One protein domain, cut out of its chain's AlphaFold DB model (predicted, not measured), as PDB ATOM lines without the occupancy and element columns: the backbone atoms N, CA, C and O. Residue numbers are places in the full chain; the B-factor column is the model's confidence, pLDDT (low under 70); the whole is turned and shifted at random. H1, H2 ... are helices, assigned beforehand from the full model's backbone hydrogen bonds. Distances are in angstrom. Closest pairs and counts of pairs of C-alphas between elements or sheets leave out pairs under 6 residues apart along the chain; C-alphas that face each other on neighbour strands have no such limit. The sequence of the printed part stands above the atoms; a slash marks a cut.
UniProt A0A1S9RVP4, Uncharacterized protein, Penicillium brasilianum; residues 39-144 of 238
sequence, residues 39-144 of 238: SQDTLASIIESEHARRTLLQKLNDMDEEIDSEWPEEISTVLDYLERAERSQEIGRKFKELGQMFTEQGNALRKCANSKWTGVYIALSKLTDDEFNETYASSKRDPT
ATOM      1  N   SER A  39     147.802 116.367 126.932       69.00
ATOM      2  CA  SER A  39     149.188 116.042 126.608       69.00
ATOM      3  C   SER A  39     150.016 116.267 127.874       69.00
ATOM      4  O   SER A  39     149.808 117.253 128.589       69.00
ATOM      5  N   GLN A  40     150.926 115.344 128.179       71.81
ATOM      6  CA  GLN A  40     151.809 115.425 129.346       71.81
ATOM      7  C   GLN A  40     152.518 116.793 129.430       71.81
ATOM      8  O   GLN A  40     152.658 117.358 130.515       71.81
ATOM      9  N   ASP A  41     152.825 117.379 128.272       80.62
ATOM     10  CA  ASP A  41     153.411 118.712 128.109       80.62
ATOM     11  C   ASP A  41     152.545 119.837 128.696       80.62
ATOM     12  O   ASP A  41     153.061 120.806 129.251       80.62
ATOM     13  N   THR A  42     151.217 119.712 128.617       85.00
ATOM     14  CA  THR A  42     150.299 120.732 129.140       85.00
ATOM     15  C   THR A  42     150.300 120.739 130.664       85.00
ATOM     16  O   THR A  42     150.389 121.802 131.275       85.00
ATOM     17  N   LEU A  43     150.239 119.559 131.291       86.69
ATOM     18  CA  LEU A  43     150.292 119.448 132.750       86.69
ATOM     19  C   LEU A  43     151.652 119.912 133.287       86.69
ATOM     20  O   LEU A  43     151.694 120.666 134.257       86.69
ATOM     21  N   ALA A  44     152.746 119.523 132.624       88.38
ATOM     22  CA  ALA A  44     154.084 119.994 132.963       88.38
ATOM     23  C   ALA A  44     154.177 121.528 132.893       88.38
ATOM     24  O   ALA A  44     154.648 122.155 133.838       88.38
ATOM     25  N   SER A  45     153.637 122.142 131.835       88.62
ATOM     26  CA  SER A  45     153.616 123.602 131.687       88.62
ATOM     27  C   SER A  45     152.807 124.307 132.784       88.62
ATOM     28  O   SER A  45     153.216 125.362 133.271       88.62
ATOM     29  N   ILE A  46     151.684 123.728 133.218       90.25
ATOM     30  CA  ILE A  46     150.879 124.269 134.325       90.25
ATOM     31  C   ILE A  46     151.661 124.210 135.642       90.25
ATOM     32  O   ILE A  46     151.695 125.197 136.377       90.25
ATOM     33  N   ILE A  47     152.305 123.075 135.923       92.38
ATOM     34  CA  ILE A  47     153.131 122.883 137.120       92.38
ATOM     35  C   ILE A  47     154.313 123.869 137.119       92.38
ATOM     36  O   ILE A  47     154.587 124.503 138.134       92.38
ATOM     37  N   GLU A  48     154.974 124.072 135.978       92.38
ATOM     38  CA  GLU A  48     156.054 125.058 135.839       92.38
ATOM     39  C   GLU A  48     155.578 126.498 136.050       92.38
ATOM     40  O   GLU A  48     156.229 127.262 136.761       92.38
ATOM     41  N   SER A  49     154.430 126.855 135.474       91.25
ATOM     42  CA  SER A  49     153.812 128.173 135.647       91.25
ATOM     43  C   SER A  49     153.473 128.454 137.113       91.25
ATOM     44  O   SER A  49     153.710 129.552 137.614       91.25
ATOM     45  N   GLU A  50     152.946 127.469 137.839       92.88
ATOM     46  CA  GLU A  50     152.638 127.641 139.258       92.88
ATOM     47  C   GLU A  50     153.906 127.746 140.119       92.88
ATOM     48  O   GLU A  50     153.975 128.581 141.023       92.88
ATOM     49  N   HIS A  51     154.949 126.976 139.795       94.44
ATOM     50  CA  HIS A  51     156.252 127.090 140.451       94.44
ATOM     51  C   HIS A  51     156.872 128.479 140.239       94.44
ATOM     52  O   HIS A  51     157.370 129.097 141.185       94.44
ATOM     53  N   ALA A  52     156.799 129.006 139.012       91.25
ATOM     54  CA  ALA A  52     157.247 130.358 138.694       91.25
ATOM     55  C   ALA A  52     156.478 131.415 139.503       91.25
ATOM     56  O   ALA A  52     157.098 132.317 140.068       91.25
ATOM     57  N   ARG A  53     155.152 131.268 139.656       91.75
ATOM     58  CA  ARG A  53     154.338 132.154 140.506       91.75
ATOM     59  C   ARG A  53     154.792 132.145 141.966       91.75
ATOM     60  O   ARG A  53     154.916 133.214 142.558       91.75
ATOM     61  N   ARG A  54     155.018 130.970 142.560       93.88
ATOM     62  CA  ARG A  54     155.471 130.863 143.961       93.88
ATOM     63  C   ARG A  54     156.858 131.471 144.146       93.88
ATOM     64  O   ARG A  54     157.055 132.267 145.055       93.88
ATOM     65  N   THR A  55     157.768 131.207 143.209       92.38
ATOM     66  CA  THR A  55     159.103 131.828 143.182       92.38
ATOM     67  C   THR A  55     159.013 133.354 143.097       92.38
ATOM     68  O   THR A  55     159.755 134.060 143.774       92.38
ATOM     69  N   LEU A  56     158.093 133.881 142.283       90.75
ATOM     70  CA  LEU A  56     157.851 135.320 142.166       90.75
ATOM     71  C   LEU A  56     157.366 135.943 143.471       90.75
ATOM     72  O   LEU A  56     157.828 137.021 143.832       90.75
ATOM     73  N   LEU A  57     156.444 135.276 144.165       91.19
ATOM     74  CA  LEU A  57     155.960 135.738 145.462       91.19
ATOM     75  C   LEU A  57     157.069 135.735 146.511       91.19
ATOM     76  O   LEU A  57     157.185 136.710 147.244       91.19
ATOM     77  N   GLN A  58     157.916 134.702 146.530       92.50
ATOM     78  CA  GLN A  58     159.068 134.666 147.428       92.50
ATOM     79  C   GLN A  58     160.006 135.847 147.169       92.50
ATOM     80  O   GLN A  58     160.285 136.611 148.082       92.50
ATOM     81  N   LYS A  59     160.398 136.077 145.908       91.19
ATOM     82  CA  LYS A  59     161.255 137.218 145.539       91.19
ATOM     83  C   LYS A  59     160.645 138.573 145.896       91.19
ATOM     84  O   LYS A  59     161.378 139.516 146.170       91.19
ATOM     85  N   LEU A  60     159.318 138.692 145.822       90.19
ATOM     86  CA  LEU A  60     158.622 139.914 146.213       90.19
ATOM     87  C   LEU A  60     158.705 140.131 147.729       90.19
ATOM     88  O   LEU A  60     158.956 141.255 148.143       90.19
ATOM     89  N   ASN A  61     158.531 139.073 148.524       90.06
ATOM     90  CA  ASN A  61     158.671 139.136 149.980       90.06
ATOM     91  C   ASN A  61     160.118 139.448 150.389       90.06
ATOM     92  O   ASN A  61     160.329 140.347 151.191       90.06
ATOM     93  N   ASP A  62     161.105 138.786 149.777       90.62
ATOM     94  CA  ASP A  62     162.529 139.040 150.048       90.62
ATOM     95  C   ASP A  62     162.892 140.511 149.769       90.62
ATOM     96  O   ASP A  62     163.654 141.133 150.504       90.62
ATOM     97  N   MET A  63     162.320 141.089 148.707       89.44
ATOM     98  CA  MET A  63     162.527 142.494 148.351       89.44
ATOM     99  C   MET A  63     161.831 143.459 149.309       89.44
ATOM    100  O   MET A  63     162.356 144.540 149.553       89.44
ATOM    101  N   ASP A  64     160.657 143.093 149.825       87.81
ATOM    102  CA  ASP A  64     159.962 143.881 150.843       87.81
ATOM    103  C   ASP A  64     160.796 143.953 152.130       87.81
ATOM    104  O   ASP A  64     161.062 145.039 152.641       87.81
ATOM    105  N   GLU A  65     161.325 142.808 152.576       90.00
ATOM    106  CA  GLU A  65     162.219 142.718 153.736       90.00
ATOM    107  C   GLU A  65     163.536 143.492 153.528       90.00
ATOM    108  O   GLU A  65     164.028 144.156 154.444       90.00
ATOM    109  N   GLU A  66     164.109 143.455 152.321       87.62
ATOM    110  CA  GLU A  66     165.304 144.232 151.961       87.62
ATOM    111  C   GLU A  66     165.030 145.744 151.998       87.62
ATOM    112  O   GLU A  66     165.810 146.507 152.569       87.62
ATOM    113  N   ILE A  67     163.902 146.194 151.438       85.94
ATOM    114  CA  ILE A  67     163.515 147.612 151.455       85.94
ATOM    115  C   ILE A  67     163.299 148.093 152.894       85.94
ATOM    116  O   ILE A  67     163.805 149.157 153.256       85.94
ATOM    117  N   ASP A  68     162.595 147.311 153.713       83.81
ATOM    118  CA  ASP A  68     162.296 147.669 155.100       83.81
ATOM    119  C   ASP A  68     163.550 147.678 155.991       83.81
ATOM    120  O   ASP A  68     163.666 148.518 156.886       83.81
ATOM    121  N   SER A  69     164.509 146.775 155.756       84.94
ATOM    122  CA  SER A  69     165.734 146.683 156.565       84.94
ATOM    123  C   SER A  69     166.817 147.695 156.178       84.94
ATOM    124  O   SER A  69     167.591 148.120 157.039       84.94
ATOM    125  N   GLU A  70     166.876 148.116 154.911       77.75
ATOM    126  CA  GLU A  70     167.991 148.911 154.380       77.75
ATOM    127  C   GLU A  70     167.689 150.409 154.184       77.75
ATOM    128  O   GLU A  70     168.557 151.152 153.700       77.75
ATOM    129  N   TRP A  71     166.496 150.880 154.570       79.38
ATOM    130  CA  TRP A  71     166.117 152.300 154.574       79.38
ATOM    131  C   TRP A  71     166.208 152.909 155.985       79.38
ATOM    132  O   TRP A  71     165.201 152.991 156.688       79.38
ATOM    133  N   PRO A  72     167.387 153.401 156.424       72.12
ATOM    134  CA  PRO A  72     167.475 154.126 157.687       72.12
ATOM    135  C   PRO A  72     166.623 155.403 157.636       72.12
ATOM    136  O   PRO A  72     166.573 156.094 156.613       72.12
ATOM    137  N   GLU A  73     165.958 155.745 158.739       77.06
ATOM    138  CA  GLU A  73     165.080 156.925 158.794       77.06
ATOM    139  C   GLU A  73     165.845 158.246 158.617       77.06
ATOM    140  O   GLU A  73     165.289 159.215 158.096       77.06
ATOM    141  N   GLU A  74     167.127 158.285 158.987       82.19
ATOM    142  CA  GLU A  74     167.926 159.507 159.010       82.19
ATOM    143  C   GLU A  74     169.077 159.451 157.994       82.19
ATOM    144  O   GLU A  74     169.798 158.459 157.891       82.19
ATOM    145  N   ILE A  75     169.229 160.526 157.216       82.69
ATOM    146  CA  ILE A  75     170.350 160.730 156.292       82.69
ATOM    147  C   ILE A  75     171.238 161.803 156.914       82.69
ATOM    148  O   ILE A  75     170.784 162.930 157.112       82.69
ATOM    149  N   SER A  76     172.487 161.467 157.232       84.38
ATOM    150  CA  SER A  76     173.370 162.344 158.009       84.38
ATOM    151  C   SER A  76     174.498 162.956 157.178       84.38
ATOM    152  O   SER A  76     174.976 164.050 157.487       84.38
ATOM    153  N   THR A  77     174.905 162.295 156.091       89.00
ATOM    154  CA  THR A  77     176.016 162.733 155.243       89.00
ATOM    155  C   THR A  77     175.685 162.710 153.748       89.00
ATOM    156  O   THR A  77     174.738 162.080 153.286       89.00
ATOM    157  N   VAL A  78     176.504 163.408 152.954       86.69
ATOM    158  CA  VAL A  78     176.438 163.350 151.481       86.69
ATOM    159  C   VAL A  78     176.797 161.952 150.959       86.69
ATOM    160  O   VAL A  78     176.265 161.539 149.930       86.69
ATOM    161  N   LEU A  79     177.662 161.212 151.664       89.31
ATOM    162  CA  LEU A  79     177.983 159.825 151.315       89.31
ATOM    163  C   LEU A  79     176.747 158.927 151.481       89.31
ATOM    164  O   LEU A  79     176.459 158.144 150.581       89.31
ATOM    165  N   ASP A  80     175.958 159.135 152.540       86.75
ATOM    166  CA  ASP A  80     174.699 158.412 152.778       86.75
ATOM    167  C   ASP A  80     173.690 158.644 151.632       86.75
ATOM    168  O   ASP A  80     172.964 157.735 151.227       86.75
ATOM    169  N   TYR A  81     173.649 159.862 151.073       86.56
ATOM    170  CA  TYR A  81     172.811 160.179 149.910       86.56
ATOM    171  C   TYR A  81     173.242 159.423 148.650       86.56
ATOM    172  O   TYR A  81     172.381 158.951 147.903       86.56
ATOM    173  N   LEU A  82     174.552 159.328 148.398       90.38
ATOM    174  CA  LEU A  82     175.086 158.608 147.243       90.38
ATOM    175  C   LEU A  82     174.790 157.107 147.358       90.38
ATOM    176  O   LEU A  82     174.240 156.531 146.422       90.38
ATOM    177  N   GLU A  83     175.056 156.511 148.523       88.75
ATOM    178  CA  GLU A  83     174.752 155.100 148.793       88.75
ATOM    179  C   GLU A  83     173.253 154.816 148.611       88.75
ATOM    180  O   GLU A  83     172.863 153.862 147.934       88.75
ATOM    181  N   ARG A  84     172.381 155.697 149.125       85.62
ATOM    182  CA  ARG A  84     170.928 155.566 148.947       85.62
ATOM    183  C   ARG A  84     170.509 155.663 147.482       85.62
ATOM    184  O   ARG A  84     169.601 154.939 147.063       85.62
ATOM    185  N   ALA A  85     171.129 156.542 146.695       89.00
ATOM    186  CA  ALA A  85     170.846 156.653 145.266       89.00
ATOM    187  C   ALA A  85     171.240 155.372 144.512       89.00
ATOM    188  O   ALA A  85     170.457 154.883 143.695       89.00
ATOM    189  N   GLU A  86     172.406 154.800 144.815       91.81
ATOM    190  CA  GLU A  86     172.871 153.537 144.229       91.81
ATOM    191  C   GLU A  86     171.959 152.363 144.611       91.81
ATOM    192  O   GLU A  86     171.512 151.616 143.734       91.81
ATOM    193  N   ARG A  87     171.582 152.255 145.891       87.69
ATOM    194  CA  ARG A  87     170.637 151.237 146.380       87.69
ATOM    195  C   ARG A  87     169.254 151.380 145.740       87.69
ATOM    196  O   ARG A  87     168.668 150.397 145.293       87.69
ATOM    197  N   SER A  88     168.755 152.609 145.598       87.62
ATOM    198  CA  SER A  88     167.483 152.881 144.911       87.62
ATOM    199  C   SER A  88     167.522 152.450 143.440       87.62
ATOM    200  O   SER A  88     166.536 151.935 142.912       87.62
ATOM    201  N   GLN A  89     168.664 152.630 142.765       92.69
ATOM    202  CA  GLN A  89     168.848 152.134 141.401       92.69
ATOM    203  C   GLN A  89     168.865 150.604 141.338       92.69
ATOM    204  O   GLN A  89     168.290 150.046 140.405       92.69
ATOM    205  N   GLU A  90     169.497 149.929 142.301       91.25
ATOM    206  CA  GLU A  90     169.499 148.462 142.390       91.25
ATOM    207  C   GLU A  90     168.084 147.911 142.587       91.25
ATOM    208  O   GLU A  90     167.635 147.080 141.800       91.25
ATOM    209  N   ILE A  91     167.320 148.458 143.533       87.56
ATOM    210  CA  ILE A  91     165.908 148.090 143.711       87.56
ATOM    211  C   ILE A  91     165.092 148.369 142.446       87.56
ATOM    212  O   ILE A  91     164.290 147.534 142.026       87.56
ATOM    213  N   GLY A  92     165.348 149.488 141.764       90.12
ATOM    214  CA  GLY A  92     164.748 149.775 140.460       90.12
ATOM    215  C   GLY A  92     165.047 148.702 139.401       90.12
ATOM    216  O   GLY A  92     164.152 148.335 138.632       90.12
ATOM    217  N   ARG A  93     166.274 148.158 139.365       93.62
ATOM    218  CA  ARG A  93     166.632 147.028 138.486       93.62
ATOM    219  C   ARG A  93     165.857 145.769 138.865       93.62
ATOM    220  O   ARG A  93     165.233 145.174 137.987       93.62
ATOM    221  N   LYS A  94     165.811 145.418 140.152       89.19
ATOM    222  CA  LYS A  94     165.073 144.241 140.633       89.19
ATOM    223  C   LYS A  94     163.570 144.330 140.326       89.19
ATOM    224  O   LYS A  94     162.982 143.365 139.838       89.19
ATOM    225  N   PHE A  95     162.946 145.500 140.498       87.56
ATOM    226  CA  PHE A  95     161.543 145.720 140.113       87.56
ATOM    227  C   PHE A  95     161.300 145.539 138.613       87.56
ATOM    228  O   PHE A  95     160.262 145.006 138.211       87.56
ATOM    229  N   LYS A  96     162.248 145.961 137.770       92.62
ATOM    230  CA  LYS A  96     162.161 145.751 136.321       92.62
ATOM    231  C   LYS A  96     162.178 144.260 135.975       92.62
ATOM    232  O   LYS A  96     161.362 143.824 135.163       92.62
ATOM    233  N   GLU A  97     163.062 143.485 136.602       89.75
ATOM    234  CA  GLU A  97     163.125 142.028 136.427       89.75
ATOM    235  C   GLU A  97     161.837 141.342 136.900       89.75
ATOM    236  O   GLU A  97     161.260 140.539 136.162       89.75
ATOM    237  N   LEU A  98     161.324 141.712 138.081       88.31
ATOM    238  CA  LEU A  98     160.030 141.229 138.574       88.31
ATOM    239  C   LEU A  98     158.897 141.539 137.591       88.31
ATOM    240  O   LEU A  98     158.076 140.670 137.300       88.31
ATOM    241  N   GLY A  99     158.853 142.756 137.041       88.00
ATOM    242  CA  GLY A  99     157.839 143.161 136.067       88.00
ATOM    243  C   GLY A  99     157.843 142.299 134.799       88.00
ATOM    244  O   GLY A  99     156.777 141.948 134.279       88.00
ATOM    245  N   GLN A 100     159.027 141.905 134.323       91.00
ATOM    246  CA  GLN A 100     159.149 140.983 133.196       91.00
ATOM    247  C   GLN A 100     158.596 139.596 133.549       91.00
ATOM    248  O   GLN A 100     157.760 139.066 132.815       91.00
ATOM    249  N   MET A 101     158.970 139.052 134.708       86.94
ATOM    250  CA  MET A 101     158.471 137.752 135.164       86.94
ATOM    251  C   MET A 101     156.944 137.760 135.383       86.94
ATOM    252  O   MET A 101     156.258 136.825 134.975       86.94
ATOM    253  N   PHE A 102     156.366 138.839 135.933       86.56
ATOM    254  CA  PHE A 102     154.906 138.995 136.040       86.56
ATOM    255  C   PHE A 102     154.211 139.012 134.676       86.56
ATOM    256  O   PHE A 102     153.103 138.490 134.536       86.56
ATOM    257  N   THR A 103     154.849 139.597 133.661       90.50
ATOM    258  CA  THR A 103     154.317 139.614 132.292       90.50
ATOM    259  C   THR A 103     154.278 138.203 131.706       90.50
ATOM    260  O   THR A 103     153.259 137.790 131.146       90.50
ATOM    261  N   GLU A 104     155.356 137.438 131.871       88.00
ATOM    262  CA  GLU A 104     155.434 136.035 131.454       88.00
ATOM    263  C   GLU A 104     154.386 135.179 132.181       88.00
ATOM    264  O   GLU A 104     153.620 134.456 131.533       88.00
ATOM    265  N   GLN A 105     154.250 135.362 133.498       86.88
ATOM    266  CA  GLN A 105     153.235 134.694 134.314       86.88
ATOM    267  C   GLN A 105     151.811 135.039 133.862       86.88
ATOM    268  O   GLN A 105     150.968 134.155 133.703       86.88
ATOM    269  N   GLY A 106     151.522 136.317 133.612       87.56
ATOM    270  CA  GLY A 106     150.214 136.766 133.133       87.56
ATOM    271  C   GLY A 106     149.851 136.158 131.777       87.56
ATOM    272  O   GLY A 106     148.700 135.775 131.549       87.56
ATOM    273  N   ASN A 107     150.836 135.999 130.892       87.94
ATOM    274  CA  ASN A 107     150.649 135.316 129.614       87.94
ATOM    275  C   ASN A 107     150.378 133.813 129.799       87.94
ATOM    276  O   ASN A 107     149.501 133.274 129.119       87.94
ATOM    277  N   ALA A 108     151.072 133.143 130.725       83.69
ATOM    278  CA  ALA A 108     150.823 131.739 131.058       83.69
ATOM    279  C   ALA A 108     149.414 131.534 131.645       83.69
ATOM    280  O   ALA A 108     148.667 130.664 131.192       83.69
ATOM    281  N   LEU A 109     149.000 132.400 132.573       83.31
ATOM    282  CA  LEU A 109     147.659 132.386 133.161       83.31
ATOM    283  C   LEU A 109     146.566 132.627 132.122       83.31
ATOM    284  O   LEU A 109     145.554 131.932 132.130       83.31
ATOM    285  N   ARG A 110     146.770 133.559 131.183       85.94
ATOM    286  CA  ARG A 110     145.810 133.813 130.097       85.94
ATOM    287  C   ARG A 110     145.609 132.583 129.209       85.94
ATOM    288  O   ARG A 110     144.481 132.302 128.812       85.94
ATOM    289  N   LYS A 111     146.681 131.838 128.915       83.31
ATOM    290  CA  LYS A 111     146.589 130.563 128.183       83.31
ATOM    291  C   LYS A 111     145.791 129.525 128.977       83.31
ATOM    292  O   LYS A 111     144.975 128.820 128.391       83.31
ATOM    293  N   CYS A 112     145.977 129.478 130.296       77.56
ATOM    294  CA  CYS A 112     145.265 128.550 131.176       77.56
ATOM    295  C   CYS A 112     143.778 128.907 131.341       77.56
ATOM    296  O   CYS A 112     142.938 128.016 131.273       77.56
ATOM    297  N   ALA A 113     143.440 130.190 131.494       79.50
ATOM    298  CA  ALA A 113     142.065 130.654 131.702       79.50
ATOM    299  C   ALA A 113     141.133 130.328 130.522       79.50
ATOM    300  O   ALA A 113     139.949 130.077 130.717       79.50
ATOM    301  N   ASN A 114     141.678 130.279 129.305       78.62
ATOM    302  CA  ASN A 114     140.937 129.911 128.095       78.62
ATOM    303  C   ASN A 114     140.904 128.392 127.847       78.62
ATOM    304  O   ASN A 114     140.551 127.952 126.754       78.62
ATOM    305  N   SER A 115     141.313 127.583 128.825       79.06
ATOM    306  CA  SER A 115     141.456 126.138 128.678       79.06
ATOM    307  C   SER A 115     140.647 125.378 129.730       79.06
ATOM    308  O   SER A 115     140.316 125.899 130.790       79.06
ATOM    309  N   LYS A 116     140.399 124.091 129.472       83.31
ATOM    310  CA  LYS A 116     139.776 123.157 130.428       83.31
ATOM    311  C   LYS A 116     140.620 122.878 131.691       83.31
ATOM    312  O   LYS A 116     140.221 122.076 132.523       83.31
ATOM    313  N   TRP A 117     141.783 123.519 131.840       82.94
ATOM    314  CA  TRP A 117     142.758 123.260 132.907       82.94
ATOM    315  C   TRP A 117     142.623 124.159 134.134       82.94
ATOM    316  O   TRP A 117     143.392 124.016 135.084       82.94
ATOM    317  N   THR A 118     141.638 125.057 134.150       86.12
ATOM    318  CA  THR A 118     141.392 125.959 135.281       86.12
ATOM    319  C   THR A 118     141.246 125.202 136.604       86.12
ATOM    320  O   THR A 118     141.829 125.616 137.603       86.12
ATOM    321  N   GLY A 119     140.563 124.050 136.611       87.88
ATOM    322  CA  GLY A 119     140.419 123.214 137.809       87.88
ATOM    323  C   GLY A 119     141.753 122.691 138.354       87.88
ATOM    324  O   GLY A 119     141.990 122.745 139.559       87.88
ATOM    325  N   VAL A 120     142.670 122.273 137.472       89.50
ATOM    326  CA  VAL A 120     144.012 121.806 137.865       89.50
ATOM    327  C   VAL A 120     144.833 122.949 138.453       89.50
ATOM    328  O   VAL A 120     145.483 122.773 139.480       89.50
ATOM    329  N   TYR A 121     144.768 124.136 137.846       87.56
ATOM    330  CA  TYR A 121     145.452 125.317 138.366       87.56
ATOM    331  C   TYR A 121     144.947 125.692 139.769       87.56
ATOM    332  O   TYR A 121     145.741 125.904 140.685       87.56
ATOM    333  N   ILE A 122     143.622 125.694 139.962       89.31
ATOM    334  CA  ILE A 122     142.998 125.928 141.270       89.31
ATOM    335  C   ILE A 122     143.479 124.884 142.285       89.31
ATOM    336  O   ILE A 122     143.872 125.257 143.391       89.31
ATOM    337  N   ALA A 123     143.484 123.598 141.924       92.75
ATOM    338  CA  ALA A 123     143.945 122.532 142.809       92.75
ATOM    339  C   ALA A 123     145.413 122.727 143.229       92.75
ATOM    340  O   ALA A 123     145.708 122.698 144.421       92.75
ATOM    341  N   LEU A 124     146.312 123.010 142.279       93.12
ATOM    342  CA  LEU A 124     147.731 123.258 142.561       93.12
ATOM    343  C   LEU A 124     147.949 124.501 143.436       93.12
ATOM    344  O   LEU A 124     148.792 124.479 144.331       93.12
ATOM    345  N   SER A 125     147.168 125.565 143.232       88.00
ATOM    346  CA  SER A 125     147.263 126.786 144.047       88.00
ATOM    347  C   SER A 125     146.852 126.589 145.511       88.00
ATOM    348  O   SER A 125     147.239 127.381 146.365       88.00
ATOM    349  N   LYS A 126     146.076 125.535 145.809       94.50
ATOM    350  CA  LYS A 126     145.633 125.189 147.168       94.50
ATOM    351  C   LYS A 126     146.633 124.326 147.934       94.50
ATOM    352  O   LYS A 126     146.461 124.158 149.137       94.50
ATOM    353  N   LEU A 127     147.634 123.765 147.253       94.19
ATOM    354  CA  LEU A 127     148.685 122.991 147.906       94.19
ATOM    355  C   LEU A 127     149.542 123.905 148.785       94.19
ATOM    356  O   LEU A 127     149.835 125.045 148.412       94.19
ATOM    357  N   THR A 128     149.991 123.388 149.922       96.00
ATOM    358  CA  THR A 128     151.073 124.013 150.695       96.00
ATOM    359  C   THR A 128     152.364 124.058 149.870       96.00
ATOM    360  O   THR A 128     152.473 123.389 148.839       96.00
ATOM    361  N   ASP A 129     153.339 124.876 150.273       94.25
ATOM    362  CA  ASP A 129     154.619 124.954 149.553       94.25
ATOM    363  C   ASP A 129     155.343 123.605 149.531       94.25
ATOM    364  O   ASP A 129     155.825 123.201 148.476       94.25
ATOM    365  N   ASP A 130     155.323 122.856 150.634       95.94
ATOM    366  CA  ASP A 130     155.938 121.527 150.706       95.94
ATOM    367  C   ASP A 130     155.249 120.514 149.779       95.94
ATOM    368  O   ASP A 130     155.914 119.852 148.980       95.94
ATOM    369  N   GLU A 131     153.911 120.431 149.821       96.81
ATOM    370  CA  GLU A 131     153.135 119.542 148.939       96.81
ATOM    371  C   GLU A 131     153.364 119.879 147.460       96.81
ATOM    372  O   GLU A 131     153.496 118.991 146.606       96.81
ATOM    373  N   PHE A 132     153.413 121.173 147.141       96.50
ATOM    374  CA  PHE A 132     153.677 121.627 145.788       96.50
ATOM    375  C   PHE A 132     155.112 121.307 145.355       96.50
ATOM    376  O   PHE A 132     155.308 120.794 144.255       96.50
ATOM    377  N   ASN A 133     156.109 121.551 146.206       95.38
ATOM    378  CA  ASN A 133     157.517 121.285 145.910       95.38
ATOM    379  C   ASN A 133     157.784 119.789 145.708       95.38
ATOM    380  O   ASN A 133     158.494 119.418 144.772       95.38
ATOM    381  N   GLU A 134     157.171 118.916 146.514       94.94
ATOM    382  CA  GLU A 134     157.230 117.464 146.303       94.94
ATOM    383  C   GLU A 134     156.610 117.079 144.950       94.94
ATOM    384  O   GLU A 134     157.188 116.289 144.193       94.94
ATOM    385  N   THR A 135     155.459 117.671 144.612       92.62
ATOM    386  CA  THR A 135     154.771 117.453 143.330       92.62
ATOM    387  C   THR A 135     155.628 117.919 142.150       92.62
ATOM    388  O   THR A 135     155.786 117.186 141.173       92.62
ATOM    389  N   TYR A 136     156.232 119.103 142.253       94.81
ATOM    390  CA  TYR A 136     157.119 119.681 141.246       94.81
ATOM    391  C   TYR A 136     158.384 118.835 141.053       94.81
ATOM    392  O   TYR A 136     158.737 118.473 139.930       94.81
ATOM    393  N   ALA A 137     159.044 118.438 142.144       92.75
ATOM    394  CA  ALA A 137     160.208 117.560 142.085       92.75
ATOM    395  C   ALA A 137     159.856 116.206 141.452       92.75
ATOM    396  O   ALA A 137     160.617 115.681 140.637       92.75
ATOM    397  N   SER A 138     158.679 115.666 141.778       90.00
ATOM    398  CA  SER A 138     158.167 114.436 141.175       90.00
ATOM    399  C   SER A 138     157.890 114.600 139.681       90.00
ATOM    400  O   SER A 138     158.213 113.695 138.916       90.00
ATOM    401  N   SER A 139     157.367 115.749 139.239       88.56
ATOM    402  CA  SER A 139     157.110 116.009 137.815       88.56
ATOM    403  C   SER A 139     158.390 116.188 136.999       88.56
ATOM    404  O   SER A 139     158.368 116.013 135.783       88.56
ATOM    405  N   LYS A 140     159.498 116.565 137.646       90.75
ATOM    406  CA  LYS A 140     160.821 116.695 137.019       90.75
ATOM    407  C   LYS A 140     161.603 115.384 136.969       90.75
ATOM    408  O   LYS A 140     162.639 115.343 136.307       90.75
ATOM    409  N   ARG A 141     161.143 114.319 137.637       85.88
ATOM    410  CA  ARG A 141     161.781 113.002 137.518       85.88
ATOM    411  C   ARG A 141     161.614 112.472 136.100       85.88
ATOM    412  O   ARG A 141     160.546 112.581 135.505       85.88
ATOM    413  N   ASP A 142     162.687 111.880 135.586       74.00
ATOM    414  CA  ASP A 142     162.699 111.278 134.262       74.00
ATOM    415  C   ASP A 142     161.599 110.197 134.178       74.00
ATOM    416  O   ASP A 142     161.603 109.261 134.993       74.00
ATOM    417  N   PRO A 143     160.669 110.274 133.205       68.75
ATOM    418  CA  PRO A 143     159.674 109.226 132.972       68.75
ATOM    419  C   PRO A 143     160.304 107.830 132.848       68.75
ATOM    420  O   PRO A 143     159.699 106.817 133.208       68.75
ATOM    421  N   THR A 144     161.546 107.773 132.363       65.88
ATOM    422  CA  THR A 144     162.333 106.552 132.192       65.88
ATOM    423  C   THR A 144     162.722 105.934 133.537       65.88
ATOM    424  O   THR A 144     162.615 104.717 133.699       65.88
TER     425      THR A 144
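Overview. This is residues 39 to 144 of the 238 residues of an uncharacterized protein of Penicillium brasilianum (UniProt A0A1S9RVP4). A long helical hairpin of H1 and H2 makes the long axis, and at its open end the short helices H3 and H4 pack on the first part of H1 as a small head. The two long helices come together toward that end, through residues 46 to 60 of H1 and 98 to 112 of H2. The printed part has 106 residues with four named helices in the order H1, H2, H3, H4 and no named strand; the class is all helix. It is only just loose, close to extended, with a radius of gyration of the C-alphas of 19.0 A and spans of 61 by 27 by 26 A.

Arrangement. The longest helix, H2, residues 78 to 113, touches H1, residues 40 to 70, at a shallow tilt of 21 degrees, opposite ways; the closest C-alphas, of Ser 49 and Ala 108, are 6.5 A apart. H1 is the hub, touching three helices. H3, residues 118 to 125, touches residues 46 to 50 of H1 at a steep tilt of 43 degrees, the same way, the closest C-alphas being those of Ile 46 and Tyr 121, 6.8 A apart. H4, residues 129 to 139, touches residues 44 to 51 of H1 at a steep tilt of 39 degrees, opposite ways, the closest C-alphas being those of Ile 47 and Tyr 136, 6.6 A apart. The helix packing is mostly crossed, but only just: 1 of 3 touching pairs is at a shallow tilt. H2 and H4 are apart. In H1, H2, H3 and H4 every O i to N i+4 pair is within hydrogen-bond range.

Along the chain. H2 measures 51.4 A and H1 44.8 A from first to last C-alpha. H1 begins at C-alpha 40 (151.809, 115.425, 129.346), and H4 ends at C-alpha 139 (157.110, 116.009, 137.815).

Size, cuts and confidence. The C-alphas farthest apart, of Ser 76 and Thr 144, are 62.5 A apart. The printed part has no cut and no long link. Residue 39 and residues 143 to 144 have pLDDT under 70.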